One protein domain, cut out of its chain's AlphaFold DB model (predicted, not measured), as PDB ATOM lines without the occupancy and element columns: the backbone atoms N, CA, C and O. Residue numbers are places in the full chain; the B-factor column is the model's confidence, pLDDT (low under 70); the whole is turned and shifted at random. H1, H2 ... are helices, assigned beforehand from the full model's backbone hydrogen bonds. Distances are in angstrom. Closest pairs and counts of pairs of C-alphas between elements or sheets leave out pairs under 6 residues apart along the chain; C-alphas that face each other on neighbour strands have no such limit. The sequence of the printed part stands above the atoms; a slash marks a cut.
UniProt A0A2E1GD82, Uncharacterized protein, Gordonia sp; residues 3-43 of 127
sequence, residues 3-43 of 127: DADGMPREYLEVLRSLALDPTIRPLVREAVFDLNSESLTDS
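What this domain is: This is residues 3 to 43 of the 127 residues of an uncharacterized protein of Gordonia sp (UniProt A0A2E1GD82). Two helices of similar length, H1 and H2, make the two arms of a V, joined near its point by a tight turn, and the short helix H3 folds back after H2 and reaches across the open side of the V toward H1, set to one side of the plane of the two arms. Residues 3 to 8, with no named element, come before H1 at the open end of the V. The printed part has 41 residues with three named helices, in the order H1, H2, H3 along the chain, and no named strand; the class is all helix, with 27 residues in the helices. The whole is compact, with a radius of gyration of the C-alphas of 9.6 A, and its C-alphas span 27 by 20 by 12 A along their three main axes.

How they stand to each other: Along the printed part the first named helix is H1, residues 9 to 19, and a tight link of 5 residues joins it to H2, residues 25 to 34. H1 and H2 touch, with 7 pairs of C-alphas within 8 A. Their closest C-alphas are those of Ala 19, the last residue of H1, and Arg 25, the first residue of H2, 4.4 A apart. The two helices run opposite ways at a steep tilt of 51 degrees, and their centres are 12.3 A apart. A tight link of 3 residues then joins H2 to H3, residues 38 to 43. H2 and H3 only just touch, with 3 pairs of C-alphas within 8 A, and they touch only at the corner by their link. Their closest C-alphas are those of Val 32 and Thr 41, 5.9 A apart. H2 and H3 run opposite ways at a shallow tilt of 29 degrees, centre to centre 11.4 A. H1 and H3 are close but not clearly touching, with 2 pairs of C-alphas within 8 A. Their closest C-alphas are those of Leu 12 and Ser 43, 7.6 A apart. The lines of H1 and H3 are about perpendicular, at 79 degrees, and their centres are 12.0 A apart. In H1, H2 and H3 every O i to N i+4 pair is within hydrogen-bond range.

Where its parts are: H1 runs from Arg 9 to Ala 19, 11 residues and 15.2 A from first to last C-alpha, and it is the longest helix by residues. It begins with C-alpha 9 at (47.298, -14.065, -15.133) and ends with C-alpha 19 at (32.452, -17.452, -15.582), so that x falls along it. H2 runs from Arg 25 to Asp 34, 10 residues and 14.1 A from first to last C-alpha. It begins with C-alpha 25 at (29.507, -20.500, -16.648), and along it x rises while y falls. H3 runs from Glu 38 to Ser 43, 6 residues and 8.4 A from first to last C-alpha, and its last C-alpha, that of Ser 43, stands at (40.536, -18.234, -8.323).

The domain as a whole: The two C-alphas farthest apart are those of Gly 6 and Thr 23, at 27.5 A. The first and last printed C-alphas, those of Asp 3 and Ser 43, are 8.8 A apart. The printed part runs from residue 3 to residue 43 of a full chain of 127 residues and has no cut. The links from H1 to H2 and from H2 to H3 are both tight, and no link between named helices is long. The mean pLDDT of the printed part is 83.0, and residues 3 to 5 are under 70, where the model's confidence is low. The mean pLDDT is 88 in H1, 83 in H2 and 84 in H3.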
ATOM      1  N   ASP A   3      50.018 -16.611 -11.149       64.50
ATOM      2  CA  ASP A   3      49.011 -16.796 -10.100       64.50
ATOM      3  C   ASP A   3      48.705 -18.305  -9.963       64.50
ATOM      4  O   ASP A   3      49.553 -19.123 -10.335       64.50
ATOM      5  N   ALA A   4      47.556 -18.668  -9.372       64.50
ATOM      6  CA  ALA A   4      47.142 -20.044  -9.064       64.50
ATOM      7  C   ALA A   4      47.656 -21.082 -10.081       64.50
ATOM      8  O   ALA A   4      47.436 -20.966 -11.288       64.50
ATOM      9  N   ASP A   5      48.382 -22.073  -9.561       69.38
ATOM     10  CA  ASP A   5      48.954 -23.208 -10.293       69.38
ATOM     11  C   ASP A   5      49.854 -22.868 -11.490       69.38
ATOM     12  O   ASP A   5      49.954 -23.621 -12.458       69.38
ATOM     13  N   GLY A   6      50.573 -21.744 -11.431       78.81
ATOM     14  CA  GLY A   6      51.564 -21.411 -12.456       78.81
ATOM     15  C   GLY A   6      50.948 -20.855 -13.744       78.81
ATOM     16  O   GLY A   6      51.676 -20.601 -14.706       78.81
ATOM     17  N   MET A   7      49.630 -20.638 -13.770       79.44
ATOM     18  CA  MET A   7      48.924 -20.132 -14.941       79.44
ATOM     19  C   MET A   7      49.226 -18.635 -15.148       79.44
ATOM     20  O   MET A   7      49.280 -17.876 -14.168       79.44
ATOM     21  N   PRO A   8      49.432 -18.166 -16.397       86.62
ATOM     22  CA  PRO A   8      49.582 -16.739 -16.638       86.62
ATOM     23  C   PRO A   8      48.279 -16.013 -16.299       86.62
ATOM     24  O   PRO A   8      47.179 -16.499 -16.575       86.62
ATOM     25  N   ARG A   9      48.414 -14.837 -15.690       85.12
ATOM     26  CA  ARG A   9      47.298 -14.065 -15.133       85.12
ATOM     27  C   ARG A   9      46.223 -13.740 -16.170       85.12
ATOM     28  O   ARG A   9      45.038 -13.770 -15.857       85.12
ATOM     29  N   GLU A  10      46.626 -13.483 -17.407       87.81
ATOM     30  CA  GLU A  10      45.739 -13.146 -18.520       87.81
ATOM     31  C   GLU A  10      44.748 -14.284 -18.818       87.81
ATOM     32  O   GLU A  10      43.579 -14.032 -19.109       87.81
ATOM     33  N   TYR A  11      45.175 -15.544 -18.674       86.00
ATOM     34  CA  TYR A  11      44.292 -16.701 -18.849       86.00
ATOM     35  C   TYR A  11      43.269 -16.804 -17.715       86.00
ATOM     36  O   TYR A  11      42.095 -17.073 -17.972       86.00
ATOM     37  N   LEU A  12      43.681 -16.529 -16.473       85.50
ATOM     38  CA  LEU A  12      42.762 -16.493 -15.333       85.50
ATOM     39  C   LEU A  12      41.720 -15.383 -15.482       85.50
ATOM     40  O   LEU A  12      40.556 -15.592 -15.152       85.50
ATOM     41  N   GLU A  13      42.108 -14.214 -15.991       88.06
ATOM     42  CA  GLU A  13      41.185 -13.100 -16.234       88.06
ATOM     43  C   GLU A  13      40.139 -13.446 -17.304       88.06
ATOM     44  O   GLU A  13      38.956 -13.158 -17.109       88.06
ATOM     45  N   VAL A  14      40.530 -14.145 -18.376       89.50
ATOM     46  CA  VAL A  14      39.583 -14.650 -19.383       89.50
ATOM     47  C   VAL A  14      38.620 -15.664 -18.770       89.50
ATOM     48  O   VAL A  14      37.409 -15.520 -18.931       89.50
ATOM     49  N   LEU A  15      39.124 -16.654 -18.028       88.06
ATOM     50  CA  LEU A  15      38.275 -17.662 -17.382       88.06
ATOM     51  C   LEU A  15      37.290 -17.025 -16.391       88.06
ATOM     52  O   LEU A  15      36.108 -17.362 -16.405       88.06
ATOM     53  N   ARG A  16      37.745 -16.057 -15.587       88.50
ATOM     54  CA  ARG A  16      36.886 -15.273 -14.683       88.50
ATOM     55  C   ARG A  16      35.811 -14.518 -15.451       88.50
ATOM     56  O   ARG A  16      34.648 -14.566 -15.065       88.50
ATOM     57  N   SER A  17      36.179 -13.845 -16.540       89.31
ATOM     58  CA  SER A  17      35.225 -13.101 -17.362       89.31
ATOM     59  C   SER A  17      34.178 -14.018 -17.993       89.31
ATOM     60  O   SER A  17      33.004 -13.659 -18.027       89.31
ATOM     61  N   LEU A  18      34.573 -15.202 -18.468       89.38
ATOM     62  CA  LEU A  18      33.648 -16.195 -19.019       89.38
ATOM     63  C   LEU A  18      32.736 -16.788 -17.937       89.38
ATOM     64  O   LEU A  18      31.561 -17.030 -18.193       89.38
ATOM     65  N   ALA A  19      33.241 -16.970 -16.714       86.12
ATOM     66  CA  ALA A  19      32.452 -17.452 -15.582       86.12
ATOM     67  C   ALA A  19      31.359 -16.461 -15.125       86.12
ATOM     68  O   ALA A  19      30.435 -16.869 -14.416       86.12
ATOM     69  N   LEU A  20      31.436 -15.184 -15.525       84.56
ATOM     70  CA  LEU A  20      30.378 -14.195 -15.289       84.56
ATOM     71  C   LEU A  20      29.194 -14.352 -16.253       84.56
ATOM     72  O   LEU A  20      28.089 -13.925 -15.918       84.56
ATOM     73  N   ASP A  21      29.399 -14.959 -17.426       86.00
ATOM     74  CA  ASP A  21      28.326 -15.208 -18.386       86.00
ATOM     75  C   ASP A  21      27.523 -16.452 -17.964       86.00
ATOM     76  O   ASP A  21      28.062 -17.560 -17.976       86.00
ATOM     77  N   PRO A  22      26.227 -16.331 -17.623       78.88
ATOM     78  CA  PRO A  22      25.420 -17.460 -17.163       78.88
ATOM     79  C   PRO A  22      25.247 -18.570 -18.210       78.88
ATOM     80  O   PRO A  22      24.952 -19.702 -17.832       78.88
ATOM     81  N   THR A  23      25.426 -18.278 -19.501       84.00
ATOM     82  CA  THR A  23      25.332 -19.277 -20.577       84.00
ATOM     83  C   THR A  23      26.601 -20.118 -20.711       84.00
ATOM     84  O   THR A  23      26.521 -21.288 -21.078       84.00
ATOM     85  N   ILE A  24      27.761 -19.550 -20.361       85.38
ATOM     86  CA  ILE A  24      29.080 -20.193 -20.485       85.38
ATOM     87  C   ILE A  24      29.567 -20.731 -19.132       85.38
ATOM     88  O   ILE A  24      30.297 -21.719 -19.078       85.38
ATOM     89  N   ARG A  25      29.120 -20.141 -18.018       83.25
ATOM     90  CA  ARG A  25      29.507 -20.500 -16.648       83.25
ATOM     91  C   ARG A  25      29.449 -22.004 -16.337       83.25
ATOM     92  O   ARG A  25      30.382 -22.464 -15.682       83.25
ATOM     93  N   PRO A  26      28.440 -22.788 -16.775       80.75
ATOM     94  CA  PRO A  26      28.438 -24.236 -16.549       80.75
ATOM     95  C   PRO A  26      29.631 -24.948 -17.204       80.75
ATOM     96  O   PRO A  26      30.251 -25.793 -16.569       80.75
ATOM     97  N   LEU A  27      30.003 -24.547 -18.425       84.81
ATOM     98  CA  LEU A  27      31.138 -25.117 -19.159       84.81
ATOM     99  C   LEU A  27      32.474 -24.738 -18.511       84.81
ATOM    100  O   LEU A  27      33.375 -25.565 -18.415       84.81
ATOM    101  N   VAL A  28      32.604 -23.492 -18.034       86.88
ATOM    102  CA  VAL A  28      33.801 -23.061 -17.291       86.88
ATOM    103  C   VAL A  28      33.915 -23.818 -15.972       86.88
ATOM    104  O   VAL A  28      35.013 -24.231 -15.614       86.88
ATOM    105  N   ARG A  29      32.796 -24.026 -15.262       81.00
ATOM    106  CA  ARG A  29      32.765 -24.834 -14.035       81.00
ATOM    107  C   ARG A  29      33.292 -26.234 -14.282       81.00
ATOM    108  O   ARG A  29      34.237 -26.624 -13.612       81.00
ATOM    109  N   GLU A  30      32.706 -26.944 -15.237       81.81
ATOM    110  CA  GLU A  30      33.102 -28.309 -15.589       81.81
ATOM    111  C   GLU A  30      34.594 -28.376 -15.940       81.81
ATOM    112  O   GLU A  30      35.349 -29.102 -15.298       81.81
ATOM    113  N   ALA A  31      35.056 -27.508 -16.847       84.62
ATOM    114  CA  ALA A  31      36.452 -27.481 -17.274       84.62
ATOM    115  C   ALA A  31      37.439 -27.179 -16.134       84.62
ATOM    116  O   ALA A  31      38.530 -27.740 -16.097       84.62
ATOM    117  N   VAL A  32      37.088 -26.281 -15.208       84.62
ATOM    118  CA  VAL A  32      37.956 -25.931 -14.074       84.62
ATOM    119  C   VAL A  32      37.934 -27.017 -12.997       84.62
ATOM    120  O   VAL A  32      38.984 -27.322 -12.430       84.62
ATOM    121  N   PHE A  33      36.781 -27.640 -12.745       78.81
ATOM    122  CA  PHE A  33      36.682 -28.766 -11.817       78.81
ATOM    123  C   PHE A  33      37.455 -29.995 -12.312       78.81
ATOM    124  O   PHE A  33      38.122 -30.641 -11.501       78.81
ATOM    125  N   ASP A  34      37.444 -30.277 -13.618       81.62
ATOM    126  CA  ASP A  34      38.185 -31.394 -14.226       81.62
ATOM    127  C   ASP A  34      39.707 -31.272 -14.063       81.62
ATOM    128  O   ASP A  34      40.421 -32.276 -14.028       81.62
ATOM    129  N   LEU A  35      40.220 -30.048 -13.902       82.25
ATOM    130  CA  LEU A  35      41.637 -29.806 -13.617       82.25
ATOM    131  C   LEU A  35      42.032 -30.205 -12.188       82.25
ATOM    132  O   LEU A  35      43.218 -30.207 -11.866       82.25
ATOM    133  N   ASN A  36      41.055 -30.553 -11.342       79.19
ATOM    134  CA  ASN A  36      41.232 -31.020  -9.969       79.19
ATOM    135  C   ASN A  36      42.160 -30.117  -9.133       79.19
ATOM    136  O   ASN A  36      42.935 -30.586  -8.298       79.19
ATOM    137  N   SER A  37      42.081 -28.809  -9.383       84.56
ATOM    138  CA  SER A  37      42.845 -27.781  -8.685       84.56
ATOM    139  C   SER A  37      41.910 -26.892  -7.879       84.56
ATOM    140  O   SER A  37      41.096 -26.143  -8.428       84.56
ATOM    141  N   GLU A  38      42.041 -26.960  -6.558       81.00
ATOM    142  CA  GLU A  38      41.277 -26.121  -5.634       81.00
ATOM    143  C   GLU A  38      41.681 -24.644  -5.756       81.00
ATOM    144  O   GLU A  38      40.818 -23.776  -5.879       81.00
ATOM    145  N   SER A  39      42.987 -24.363  -5.853       84.00
ATOM    146  CA  SER A  39      43.530 -23.004  -5.989       84.00
ATOM    147  C   SER A  39      43.010 -22.303  -7.253       84.00
ATOM    148  O   SER A  39      42.667 -21.114  -7.226       84.00
ATOM    149  N   LEU A  40      42.908 -23.043  -8.361       84.12
ATOM    150  CA  LEU A  40      42.386 -22.557  -9.628       84.12
ATOM    151  C   LEU A  40      40.870 -22.390  -9.576       84.12
ATOM    152  O   LEU A  40      40.349 -21.369 -10.030       84.12
ATOM    153  N   THR A  41      40.169 -23.364  -8.996       84.75
ATOM    154  CA  THR A  41      38.711 -23.322  -8.842       84.75
ATOM    155  C   THR A  41      38.284 -22.108  -8.033       84.75
ATOM    156  O   THR A  41      37.418 -21.357  -8.476       84.75
ATOM    157  N   ASP A  42      38.939 -21.849  -6.906       84.31
ATOM    158  CA  ASP A  42      38.654 -20.687  -6.068       84.31
ATOM    159  C   ASP A  42      39.054 -19.374  -6.743       84.31
ATOM    160  O   ASP A  42      38.389 -18.351  -6.573       84.31
ATOM    161  N   SER A  43      40.106 -19.402  -7.564       86.62
ATOM    162  CA  SER A  43      40.536 -18.234  -8.323       86.62
ATOM    163  C   SER A  43      39.557 -17.858  -9.429       86.62
ATOM    164  O   SER A  43      39.342 -16.665  -9.641       86.62
TER     165      SER A  43